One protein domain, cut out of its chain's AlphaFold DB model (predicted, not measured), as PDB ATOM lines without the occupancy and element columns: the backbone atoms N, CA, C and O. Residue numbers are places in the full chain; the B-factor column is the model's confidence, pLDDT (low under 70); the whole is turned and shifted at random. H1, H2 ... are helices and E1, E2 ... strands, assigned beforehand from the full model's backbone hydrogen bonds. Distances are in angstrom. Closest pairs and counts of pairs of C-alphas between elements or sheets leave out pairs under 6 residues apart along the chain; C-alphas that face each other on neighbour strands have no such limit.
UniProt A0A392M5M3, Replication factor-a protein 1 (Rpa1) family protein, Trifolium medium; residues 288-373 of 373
ATOM      1  N   THR A 288      40.213  12.535 -29.304       79.06
ATOM      2  CA  THR A 288      40.585  13.620 -28.396       79.06
ATOM      3  C   THR A 288      41.884  14.254 -28.873       79.06
ATOM      4  O   THR A 288      42.797  13.567 -29.339       79.06
ATOM      5  N   THR A 289      41.989  15.573 -28.758       80.50
ATOM      6  CA  THR A 289      43.242  16.286 -29.023       80.50
ATOM      7  C   THR A 289      44.285  15.892 -27.981       80.50
ATOM      8  O   THR A 289      44.073  16.089 -26.792       80.50
ATOM      9  N   ASN A 290      45.427  15.360 -28.419       84.81
ATOM     10  CA  ASN A 290      46.543  15.056 -27.524       84.81
ATOM     11  C   ASN A 290      47.511  16.238 -27.415       84.81
ATOM     12  O   ASN A 290      47.880  16.655 -26.322       84.81
ATOM     13  N   LYS A 291      47.952  16.776 -28.558       83.00
ATOM     14  CA  LYS A 291      48.853  17.936 -28.604       83.00
ATOM     15  C   LYS A 291      48.827  18.624 -29.960       83.00
ATOM     16  O   LYS A 291      48.611  17.988 -30.992       83.00
ATOM     17  N   LEU A 292      49.153  19.911 -29.953       84.75
ATOM     18  CA  LEU A 292      49.489  20.653 -31.164       84.75
ATOM     19  C   LEU A 292      50.920  20.295 -31.589       84.75
ATOM     20  O   LEU A 292      51.838  20.256 -30.768       84.75
ATOM     21  N   ILE A 293      51.122  20.011 -32.872       84.44
ATOM     22  CA  ILE A 293      52.426  19.648 -33.426       84.44
ATOM     23  C   ILE A 293      53.059  20.895 -34.023       84.44
ATOM     24  O   ILE A 293      52.604  21.393 -35.050       84.44
ATOM     25  N   VAL A 294      54.144  21.381 -33.421       78.94
ATOM     26  CA  VAL A 294      54.948  22.462 -34.004       78.94
ATOM     27  C   VAL A 294      55.714  21.910 -35.209       78.94
ATOM     28  O   VAL A 294      56.728  21.227 -35.060       78.94
ATOM     29  N   SER A 295      55.202  22.174 -36.412       70.88
ATOM     30  CA  SER A 295      55.856  21.763 -37.655       70.88
ATOM     31  C   SER A 295      57.000  22.720 -37.999       70.88
ATOM     32  O   SER A 295      56.920  23.922 -37.743       70.88
ATOM     33  N   SER A 296      58.039  22.227 -38.680       73.81
ATOM     34  CA  SER A 296      59.098  23.088 -39.233       73.81
ATOM     35  C   SER A 296      58.585  24.068 -40.297       73.81
ATOM     36  O   SER A 296      59.315  24.963 -40.710       73.81
ATOM     37  N   THR A 297      57.355  23.874 -40.781       71.94
ATOM     38  CA  THR A 297      56.679  24.762 -41.735       71.94
ATOM     39  C   THR A 297      55.785  25.805 -41.058       71.94
ATOM     40  O   THR A 297      55.118  26.558 -41.758       71.94
ATOM     41  N   GLY A 298      55.775  25.857 -39.721       81.81
ATOM     42  CA  GLY A 298      54.902  26.728 -38.938       81.81
ATOM     43  C   GLY A 298      53.450  26.246 -38.900       81.81
ATOM     44  O   GLY A 298      53.125  25.147 -39.359       81.81
ATOM     45  N   TRP A 299      52.578  27.077 -38.324       87.50
ATOM     46  CA  TRP A 299      51.121  26.862 -38.274       87.50
ATOM     47  C   TRP A 299      50.339  27.775 -39.214       87.50
ATOM     48  O   TRP A 299      49.107  27.847 -39.157       87.50
ATOM     49  N   THR A 300      51.050  28.483 -40.082       88.81
ATOM     50  CA  THR A 300      50.470  29.386 -41.064       88.81
ATOM     51  C   THR A 300      51.075  29.135 -42.437       88.81
ATOM     52  O   THR A 300      52.172  28.597 -42.575       88.81
ATOM     53  N   TYR A 301      50.337  29.493 -43.480       88.38
ATOM     54  CA  TYR A 301      50.857  29.522 -44.839       88.38
ATOM     55  C   TYR A 301      50.305  30.720 -45.596       88.38
ATOM     56  O   TYR A 301      49.222  31.229 -45.303       88.38
ATOM     57  N   GLU A 302      51.046  31.132 -46.618       90.56
ATOM     58  CA  GLU A 302      50.627  32.203 -47.506       90.56
ATOM     59  C   GLU A 302      49.617  31.683 -48.528       90.56
ATOM     60  O   GLU A 302      49.945  30.912 -49.435       90.56
ATOM     61  N   GLY A 303      48.360  32.079 -48.352       90.62
ATOM     62  CA  GLY A 303      47.225  31.635 -49.143       90.62
ATOM     63  C   GLY A 303      46.814  32.614 -50.239       90.62
ATOM     64  O   GLY A 303      46.997  33.827 -50.152       90.62
ATOM     65  N   CYS A 304      46.196  32.063 -51.280       90.25
ATOM     66  CA  CYS A 304      45.582  32.806 -52.372       90.25
ATOM     67  C   CYS A 304      44.299  33.498 -51.897       90.25
ATOM     68  O   CYS A 304      43.465  32.871 -51.232       90.25
ATOM     69  N   ALA A 305      44.092  34.750 -52.312       86.12
ATOM     70  CA  ALA A 305      42.902  35.518 -51.944       86.12
ATOM     71  C   ALA A 305      41.592  34.902 -52.484       86.12
ATOM     72  O   ALA A 305      40.537  35.083 -51.886       86.12
ATOM     73  N   TRP A 306      41.658  34.150 -53.592       86.06
ATOM     74  CA  TRP A 306      40.465  33.641 -54.291       86.06
ATOM     75  C   TRP A 306      40.168  32.156 -54.092       86.06
ATOM     76  O   TRP A 306      39.024  31.750 -54.248       86.06
ATOM     77  N   CYS A 307      41.174  31.321 -53.821       86.50
ATOM     78  CA  CYS A 307      40.975  29.864 -53.752       86.50
ATOM     79  C   CYS A 307      41.610  29.192 -52.534       86.50
ATOM     80  O   CYS A 307      41.657  27.964 -52.485       86.50
ATOM     81  N   SER A 308      42.163  29.977 -51.606       85.19
ATOM     82  CA  SER A 308      42.814  29.517 -50.371       85.19
ATOM     83  C   SER A 308      44.004  28.567 -50.545       85.19
ATOM     84  O   SER A 308      44.643  28.218 -49.569       85.19
ATOM     85  N   LYS A 309      44.373  28.168 -51.767       88.12
ATOM     86  CA  LYS A 309      45.575  27.360 -52.007       88.12
ATOM     87  C   LYS A 309      46.844  28.168 -51.755       88.12
ATOM     88  O   LYS A 309      46.849  29.385 -51.949       88.12
ATOM     89  N   SER A 310      47.915  27.472 -51.384       89.44
ATOM     90  CA  SER A 310      49.221  28.077 -51.131       89.44
ATOM     91  C   SER A 310      49.730  28.870 -52.338       89.44
ATOM     92  O   SER A 310      49.512  28.503 -53.499       89.44
ATOM     93  N   VAL A 311      50.397  29.982 -52.045       92.25
ATOM     94  CA  VAL A 311      51.017  30.886 -53.011       92.25
ATOM     95  C   VAL A 311      52.528  30.730 -52.941       92.25
ATOM     96  O   VAL A 311      53.118  30.652 -51.870       92.25
ATOM     97  N   SER A 312      53.163  30.689 -54.107       90.38
ATOM     98  CA  SER A 312      54.617  30.629 -54.251       90.38
ATOM     99  C   SER A 312      55.076  31.551 -55.377       90.38
ATOM    100  O   SER A 312      54.283  31.975 -56.220       90.38
ATOM    101  N   ILE A 313      56.362  31.902 -55.398       90.44
ATOM    102  CA  ILE A 313      56.921  32.728 -56.471       90.44
ATOM    103  C   ILE A 313      57.205  31.839 -57.684       90.44
ATOM    104  O   ILE A 313      58.032  30.934 -57.625       90.44
ATOM    105  N   SER A 314      56.558  32.140 -58.810       88.38
ATOM    106  CA  SER A 314      56.773  31.491 -60.104       88.38
ATOM    107  C   SER A 314      56.964  32.557 -61.180       88.38
ATOM    108  O   SER A 314      56.058  33.347 -61.448       88.38
ATOM    109  N   ASN A 315      58.120  32.553 -61.851       86.75
ATOM    110  CA  ASN A 315      58.492  33.537 -62.881       86.75
ATOM    111  C   ASN A 315      58.388  34.997 -62.394       86.75
ATOM    112  O   ASN A 315      57.881  35.862 -63.106       86.75
ATOM    113  N   GLY A 316      58.815  35.265 -61.155       88.19
ATOM    114  CA  GLY A 316      58.766  36.603 -60.551       88.19
ATOM    115  C   GLY A 316      57.366  37.086 -60.152       88.19
ATOM    116  O   GLY A 316      57.221  38.224 -59.724       88.19
ATOM    117  N   GLN A 317      56.339  36.240 -60.275       90.31
ATOM    118  CA  GLN A 317      54.970  36.536 -59.853       90.31
ATOM    119  C   GLN A 317      54.558  35.605 -58.715       90.31
ATOM    120  O   GLN A 317      54.844  34.410 -58.752       90.31
ATOM    121  N   LEU A 318      53.835  36.137 -57.732       91.56
ATOM    122  CA  LEU A 318      53.167  35.327 -56.717       91.56
ATOM    123  C   LEU A 318      52.001  34.582 -57.375       91.56
ATOM    124  O   LEU A 318      51.024  35.196 -57.803       91.56
ATOM    125  N   LYS A 319      52.111  33.259 -57.490       93.19
ATOM    126  CA  LYS A 319      51.099  32.398 -58.104       93.19
ATOM    127  C   LYS A 319      50.711  31.262 -57.175       93.19
ATOM    128  O   LYS A 319      51.562  30.653 -56.529       93.19
ATOM    129  N   CYS A 320      49.419  30.963 -57.128       92.44
ATOM    130  CA  CYS A 320      48.951  29.737 -56.491       92.44
ATOM    131  C   CYS A 320      49.025  28.548 -57.456       92.44
ATOM    132  O   CYS A 320      49.174  28.722 -58.667       92.44
ATOM    133  N   VAL A 321      48.842  27.336 -56.927       87.62
ATOM    134  CA  VAL A 321      48.812  26.089 -57.721       87.62
ATOM    135  C   VAL A 321      47.719  26.061 -58.798       87.62
ATOM    136  O   VAL A 321      47.877  25.382 -59.806       87.62
ATOM    137  N   ASN A 322      46.648  26.846 -58.637       89.94
ATOM    138  CA  ASN A 322      45.587  26.993 -59.643       89.94
ATOM    139  C   ASN A 322      45.891  28.092 -60.685       89.94
ATOM    140  O   ASN A 322      45.065  28.366 -61.549       89.94
ATOM    141  N   GLY A 323      47.050  28.753 -60.604       89.06
ATOM    142  CA  GLY A 323      47.507  29.742 -61.585       89.06
ATOM    143  C   GLY A 323      47.047  31.186 -61.356       89.06
ATOM    144  O   GLY A 323      47.428  32.060 -62.136       89.06
ATOM    145  N   HIS A 324      46.284  31.477 -60.296       91.50
ATOM    146  CA  HIS A 324      45.907  32.855 -59.959       91.50
ATOM    147  C   HIS A 324      47.141  33.679 -59.576       91.50
ATOM    148  O   HIS A 324      47.932  33.262 -58.725       91.50
ATOM    149  N   VAL A 325      47.286  34.858 -60.184       91.69
ATOM    150  CA  VAL A 325      48.333  35.829 -59.840       91.69
ATOM    151  C   VAL A 325      47.853  36.666 -58.663       91.69
ATOM    152  O   VAL A 325      46.816  37.315 -58.748       91.69
ATOM    153  N   ASN A 326      48.613  36.652 -57.576       89.50
ATOM    154  CA  ASN A 326      48.313  37.383 -56.354       89.50
ATOM    155  C   ASN A 326      49.183  38.643 -56.293       89.50
ATOM    156  O   ASN A 326      50.371  38.604 -56.607       89.50
ATOM    157  N   THR A 327      48.595  39.769 -55.899       87.25
ATOM    158  CA  THR A 327      49.342  41.003 -55.598       87.25
ATOM    159  C   THR A 327      49.810  41.034 -54.147       87.25
ATOM    160  O   THR A 327      50.867  41.582 -53.857       87.25
ATOM    161  N   VAL A 328      49.031  40.422 -53.255       85.25
ATOM    162  CA  VAL A 328      49.299  40.262 -51.826       85.25
ATOM    163  C   VAL A 328      48.868  38.850 -51.431       85.25
ATOM    164  O   VAL A 328      47.951  38.286 -52.031       85.25
ATOM    165  N   VAL A 329      49.553  38.276 -50.453       88.00
ATOM    166  CA  VAL A 329      49.234  36.969 -49.873       88.00
ATOM    167  C   VAL A 329      48.363  37.128 -48.630       88.00
ATOM    168  O   VAL A 329      48.375  38.172 -47.981       88.00
ATOM    169  N   THR A 330      47.548  36.120 -48.331       88.44
ATOM    170  CA  THR A 330      46.702  36.098 -47.134       88.44
ATOM    171  C   THR A 330      47.206  35.010 -46.192       88.44
ATOM    172  O   THR A 330      47.098  33.838 -46.565       88.44
ATOM    173  N   PRO A 331      47.706  35.351 -44.991       89.50
ATOM    174  CA  PRO A 331      48.057  34.358 -43.985       89.50
ATOM    175  C   PRO A 331      46.841  33.511 -43.614       89.50
ATOM    176  O   PRO A 331      45.767  34.042 -43.321       89.50
ATOM    177  N   ARG A 332      47.009  32.192 -43.652       89.62
ATOM    178  CA  ARG A 332      45.963  31.199 -43.379       89.62
ATOM    179  C   ARG A 332      46.452  30.161 -42.390       89.62
ATOM    180  O   ARG A 332      47.643  29.856 -42.373       89.62
ATOM    181  N   TYR A 333      45.543  29.607 -41.596       88.88
ATOM    182  CA  TYR A 333      45.891  28.580 -40.618       88.88
ATOM    183  C   TYR A 333      46.176  27.241 -41.291       88.88
ATOM    184  O   TYR A 333      45.438  26.816 -42.179       88.88
ATOM    185  N   LYS A 334      47.216  26.556 -40.819       89.38
ATOM    186  CA  LYS A 334      47.527  25.152 -41.102       89.38
ATOM    187  C   LYS A 334      48.104  24.547 -39.826       89.38
ATOM    188  O   LYS A 334      49.320  24.496 -39.655       89.38
ATOM    189  N   VAL A 335      47.232  24.137 -38.914       86.56
ATOM    190  CA  VAL A 335      47.642  23.606 -37.610       86.56
ATOM    191  C   VAL A 335      47.638  22.087 -37.674       86.56
ATOM    192  O   VAL A 335      46.623  21.476 -38.003       86.56
ATOM    193  N   GLU A 336      48.782  21.481 -37.375       88.75
ATOM    194  CA  GLU A 336      48.915  20.032 -37.251       88.75
ATOM    195  C   GLU A 336      48.597  19.630 -35.808       88.75
ATOM    196  O   GLU A 336      49.143  20.198 -34.861       88.75
ATOM    197  N   ILE A 337      47.696  18.667 -35.634       87.81
ATOM    198  CA  ILE A 337      47.208  18.226 -34.327       87.81
ATOM    199  C   ILE A 337      47.361  16.713 -34.235       87.81
ATOM    200  O   ILE A 337      46.877  15.978 -35.095       87.81
ATOM    201  N   GLU A 338      48.033  16.240 -33.187       90.94
ATOM    202  CA  GLU A 338      48.005  14.829 -32.819       90.94
ATOM    203  C   GLU A 338      46.693  14.556 -32.087       90.94
ATOM    204  O   GLU A 338      46.420  15.159 -31.047       90.94
ATOM    205  N   VAL A 339      45.904  13.634 -32.626       89.88
ATOM    206  CA  VAL A 339      44.666  13.154 -32.020       89.88
ATOM    207  C   VAL A 339      44.836  11.705 -31.576       89.88
ATOM    208  O   VAL A 339      45.566  10.932 -32.203       89.88
ATOM    209  N   VAL A 340      44.177  11.349 -30.480       89.44
ATOM    210  CA  VAL A 340      44.203  10.017 -29.867       89.44
ATOM    211  C   VAL A 340      42.785   9.477 -29.727       89.44
ATOM    212  O   VAL A 340      41.847  10.226 -29.464       89.44
ATOM    213  N   HIS A 341      42.625   8.172 -29.889       84.88
ATOM    214  CA  HIS A 341      41.404   7.457 -29.535       84.88
ATOM    215  C   HIS A 341      41.802   6.042 -29.132       84.88
ATOM    216  O   HIS A 341      42.348   5.307 -29.957       84.88
ATOM    217  N   GLN A 342      41.537   5.670 -27.877       82.19
ATOM    218  CA  GLN A 342      42.073   4.444 -27.273       82.19
ATOM    219  C   GLN A 342      43.612   4.411 -27.424       82.19
ATOM    220  O   GLN A 342      44.279   5.397 -27.105       82.19
ATOM    221  N   ASP A 343      44.178   3.320 -27.942       87.19
ATOM    222  CA  ASP A 343      45.625   3.161 -28.144       87.19
ATOM    223  C   ASP A 343      46.132   3.714 -29.489       87.19
ATOM    224  O   ASP A 343      47.340   3.714 -29.758       87.19
ATOM    225  N   ASP A 344      45.233   4.181 -30.358       92.19
ATOM    226  CA  ASP A 344      45.577   4.654 -31.694       92.19
ATOM    227  C   ASP A 344      45.813   6.169 -31.717       92.19
ATOM    228  O   ASP A 344      45.130   6.960 -31.062       92.19
ATOM    229  N   LYS A 345      46.784   6.582 -32.536       94.00
ATOM    230  CA  LYS A 345      47.135   7.985 -32.776       94.00
ATOM    231  C   LYS A 345      47.029   8.322 -34.249       94.00
ATOM    232  O   LYS A 345      47.345   7.487 -35.095       94.00
ATOM    233  N   SER A 346      46.654   9.554 -34.559       93.56
ATOM    234  CA  SER A 346      46.724  10.089 -35.918       93.56
ATOM    235  C   SER A 346      47.089  11.573 -35.902       93.56
ATOM    236  O   SER A 346      47.023  12.227 -34.861       93.56
ATOM    237  N   THR A 347      47.494  12.111 -37.050       91.62
ATOM    238  CA  THR A 347      47.805  13.536 -37.208       91.62
ATOM    239  C   THR A 347      46.835  14.158 -38.188       91.62
ATOM    240  O   THR A 347      46.779  13.764 -39.351       91.62
ATOM    241  N   PHE A 348      46.060  15.123 -37.708       90.69
ATOM    242  CA  PHE A 348      45.076  15.844 -38.505       90.69
ATOM    243  C   PHE A 348      45.595  17.252 -38.788       90.69
ATOM    244  O   PHE A 348      46.345  17.821 -37.994       90.69
ATOM    245  N   VAL A 349      45.201  17.816 -39.930       88.06
ATOM    246  CA  VAL A 349      45.541  19.193 -40.298       88.06
ATOM    247  C   VAL A 349      44.269  20.018 -40.341       88.06
ATOM    248  O   VAL A 349      43.362  19.729 -41.123       88.06
ATOM    249  N   PHE A 350      44.226  21.056 -39.516       86.50
ATOM    250  CA  PHE A 350      43.118  21.994 -39.444       86.50
ATOM    251  C   PHE A 350      43.464  23.284 -40.173       86.50
ATOM    252  O   PHE A 350      44.599  23.771 -40.117       86.50
ATOM    253  N   PHE A 351      42.469  23.824 -40.870       85.88
ATOM    254  CA  PHE A 351      42.594  25.037 -41.663       85.88
ATOM    255  C   PHE A 351      41.624  26.105 -41.161       85.88
ATOM    256  O   PHE A 351      40.632  25.806 -40.512       85.88
ATOM    257  N   ASP A 352      41.943  27.361 -41.457       82.75
ATOM    258  CA  ASP A 352      41.135  28.573 -41.285       82.75
ATOM    259  C   ASP A 352      39.974  28.514 -40.270       82.75
ATOM    260  O   ASP A 352      40.172  28.862 -39.104       82.75
ATOM    261  N   ALA A 353      38.768  28.141 -40.714       72.19
ATOM    262  CA  ALA A 353      37.536  28.254 -39.932       72.19
ATOM    263  C   ALA A 353      37.578  27.378 -38.679       72.19
ATOM    264  O   ALA A 353      37.237  27.837 -37.591       72.19
ATOM    265  N   GLU A 354      38.061  26.147 -38.820       72.75
ATOM    266  CA  GLU A 354      38.259  25.242 -37.702       72.75
ATOM    267  C   GLU A 354      39.261  25.824 -36.697       72.75
ATOM    268  O   GLU A 354      38.987  25.827 -35.502       72.75
ATOM    269  N   CYS A 355      40.372  26.391 -37.179       76.06
ATOM    270  CA  CYS A 355      41.425  26.950 -36.327       76.06
ATOM    271  C   CYS A 355      41.044  28.226 -35.587       76.06
ATOM    272  O   CYS A 355      41.402  28.410 -34.425       76.06
ATOM    273  N   SER A 356      40.299  29.097 -36.256       70.75
ATOM    274  CA  SER A 356      39.881  30.384 -35.697       70.75
ATOM    275  C   SER A 356      38.992  30.192 -34.470       70.75
ATOM    276  O   SER A 356      39.115  30.943 -33.506       70.75
ATOM    277  N   ASN A 357      38.152  29.150 -34.481       65.50
ATOM    278  CA  ASN A 357      37.246  28.846 -33.380       65.50
ATOM    279  C   ASN A 357      37.982  28.437 -32.098       65.50
ATOM    280  O   ASN A 357      37.515  28.781 -31.021       65.50
ATOM    281  N   PHE A 358      39.119  27.737 -32.194       68.38
ATOM    282  CA  PHE A 358      39.814  27.233 -31.002       68.38
ATOM    283  C   PHE A 358      41.007  28.073 -30.556       68.38
ATOM    284  O   PHE A 358      41.338  28.079 -29.376       68.38
ATOM    285  N   LEU A 359      41.671  28.782 -31.473       73.81
ATOM    286  CA  LEU A 359      42.827  29.610 -31.122       73.81
ATOM    287  C   LEU A 359      42.431  30.987 -30.585       73.81
ATOM    288  O   LEU A 359      43.232  31.621 -29.903       73.81
ATOM    289  N   GLY A 360      41.236  31.482 -30.927       69.94
ATOM    290  CA  GLY A 360      40.746  32.793 -30.484       69.94
ATOM    291  C   GLY A 360      41.539  34.001 -31.010       69.94
ATOM    292  O   GLY A 360      41.233  35.133 -30.647       69.94
ATOM    293  N   ILE A 361      42.536  33.776 -31.868       80.06
ATOM    294  CA  ILE A 361      43.337  34.800 -32.553       80.06
ATOM    295  C   ILE A 361      43.221  34.623 -34.073       80.06
ATOM    296  O   ILE A 361      42.611  33.664 -34.557       80.06
ATOM    297  N   SER A 362      43.782  35.541 -34.855       84.69
ATOM    298  CA  SER A 362      43.863  35.443 -36.319       84.69
ATOM    299  C   SER A 362      45.152  34.755 -36.792       84.69
ATOM    300  O   SER A 362      46.180  34.789 -36.119       84.69
ATOM    301  N   ALA A 363      45.134  34.174 -37.999       84.56
ATOM    302  CA  ALA A 363      46.326  33.543 -38.580       84.56
ATOM    303  C   ALA A 363      47.496  34.531 -38.745       84.56
ATOM    304  O   ALA A 363      48.656  34.139 -38.649       84.56
ATOM    305  N   LEU A 364      47.198  35.816 -38.956       84.81
ATOM    306  CA  LEU A 364      48.203  36.876 -38.998       84.81
ATOM    307  C   LEU A 364      48.853  37.088 -37.623       84.81
ATOM    308  O   LEU A 364      50.076  37.138 -37.534       84.81
ATOM    309  N   GLU A 365      48.052  37.192 -36.561       84.00
ATOM    310  CA  GLU A 365      48.557  37.344 -35.188       84.00
ATOM    311  C   GLU A 365      49.388  36.132 -34.768       84.00
ATOM    312  O   GLU A 365      50.485  36.302 -34.239       84.00
ATOM    313  N   LEU A 366      48.920  34.917 -35.076       82.81
ATOM    314  CA  LEU A 366      49.682  33.699 -34.815       82.81
ATOM    315  C   LEU A 366      51.028  33.711 -35.557       82.81
ATOM    316  O   LEU A 366      52.060  33.413 -34.960       82.81
ATOM    317  N   GLY A 367      51.027  34.074 -36.843       78.00
ATOM    318  CA  GLY A 367      52.242  34.148 -37.653       78.00
ATOM    319  C   GLY A 367      53.251  35.174 -37.134       78.00
ATOM    320  O   GLY A 367      54.443  34.885 -37.091       78.00
ATOM    321  N   ASN A 368      52.787  36.343 -36.689       79.00
ATOM    322  CA  ASN A 368      53.656  37.368 -36.108       79.00
ATOM    323  C   ASN A 368      54.300  36.880 -34.804       79.00
ATOM    324  O   ASN A 368      55.517  36.952 -34.670       79.00
ATOM    325  N   ASN A 369      53.512  36.278 -33.906       71.31
ATOM    326  CA  ASN A 369      54.009  35.756 -32.630       71.31
ATOM    327  C   ASN A 369      55.051  34.635 -32.801       71.31
ATOM    328  O   ASN A 369      55.908  34.462 -31.941       71.31
ATOM    329  N   MET A 370      54.988  33.864 -33.893       67.38
ATOM    330  CA  MET A 370      55.974  32.814 -34.190       67.38
ATOM    331  C   MET A 370      57.300  33.343 -34.742       67.38
ATOM    332  O   MET A 370      58.313  32.664 -34.612       67.38
ATOM    333  N   ASN A 371      57.298  34.517 -35.375       58.41
ATOM    334  CA  ASN A 371      58.500  35.117 -35.959       58.41
ATOM    335  C   ASN A 371      59.319  35.931 -34.941       58.41
ATOM    336  O   ASN A 371      60.454  36.298 -35.240       58.41
ATOM    337  N   ASP A 372      58.750  36.198 -33.762       50.94
ATOM    338  CA  ASP A 372      59.369  36.955 -32.669       50.94
ATOM    339  C   ASP A 372      60.112  36.061 -31.640       50.94
ATOM    340  O   ASP A 372      60.502  36.547 -30.576       50.94
ATOM    341  N   VAL A 373      60.320  34.766 -31.943       41.50
ATOM    342  CA  VAL A 373      61.020  33.774 -31.088       41.50
ATOM    343  C   VAL A 373      62.432  33.470 -31.574       41.50
ATOM    344  O   VAL A 373      62.608  33.221 -32.789       41.50
TER     345      VAL A 373
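What this domain is: This is residues 288 to 373 of the 373 residues of the protein "Replication factor-a protein 1 (Rpa1) family protein" of Trifolium medium (UniProt A0A392M5M3). A long, strongly twisted ribbon runs along E5, with E6 folded back on one side of it and E1 and E2 one after the other on the other side; the small hairpin E3 and E4 sits past one end, and two short helices, H1 and H2, pack on the ribbon. The 86 printed residues hold E1 E2 E3 E4 E5 E6 H1 H2, in that order, a mixed class; E1, E2, E5 and E6 form a branched sheet with antiparallel pairs. The whole is elongated, 48 by 27 by 23 A, and only just loose, close to compact, with a radius of gyration of the C-alphas of 14.7 A.

Where its parts are: Find C-alpha 288 at (40.585, 13.620, -28.396), where E1 begins; it runs to 293, 14.2 A. Next come E2, residues 300 to 303, E3, 311 to 314, and E4, 317 to 320. From C-alpha 330 at (46.702, 36.098, -47.134), E5 runs 34.0 A to 341; E6, 344 to 351, returns over 22.9 A. H1 is residues 352 to 359, and H2, 363 to 371, 12.6 A, ends at (58.500, 35.117, -35.959).

How they stand to each other: Along E5, look for N 303 and O 330, 2.8 A, to E2; N 293 and O 336, 2.8 A, to E1; and N 337 and O 348, 2.8 A, in the hairpin with E6. In the hairpin E3 and E4, N 314 and O 317 are 2.8 A apart; the closest C-alphas of E2 and E3 are Gly 303 and Val 311, 5.5 A. H1 is on the branched sheet at a height of 7.3 A, only just over none of its strands, with 2 C-alphas on E6; its closest C-alphas with E5 are Asp 352 and Tyr 333, 4.8 A. H2 is on it at 9.4 A, over E2 and, only just, with 3 C-alphas, over E5; its closest C-alphas with E2 are Gly 367 and Thr 300, 6.1 A. Every O i to N i+4 pair is within hydrogen-bond range in H2, and 3 of 4 in H1.

The domain as a whole: The two C-alphas farthest apart, Gly 316 and Gln 342, are 49.2 A apart. The printed part has no cut, and no link is long. Mean pLDDT of the printed part is 83.6; look for values under 70 at residues 357 to 358, 360 and 370 to 373.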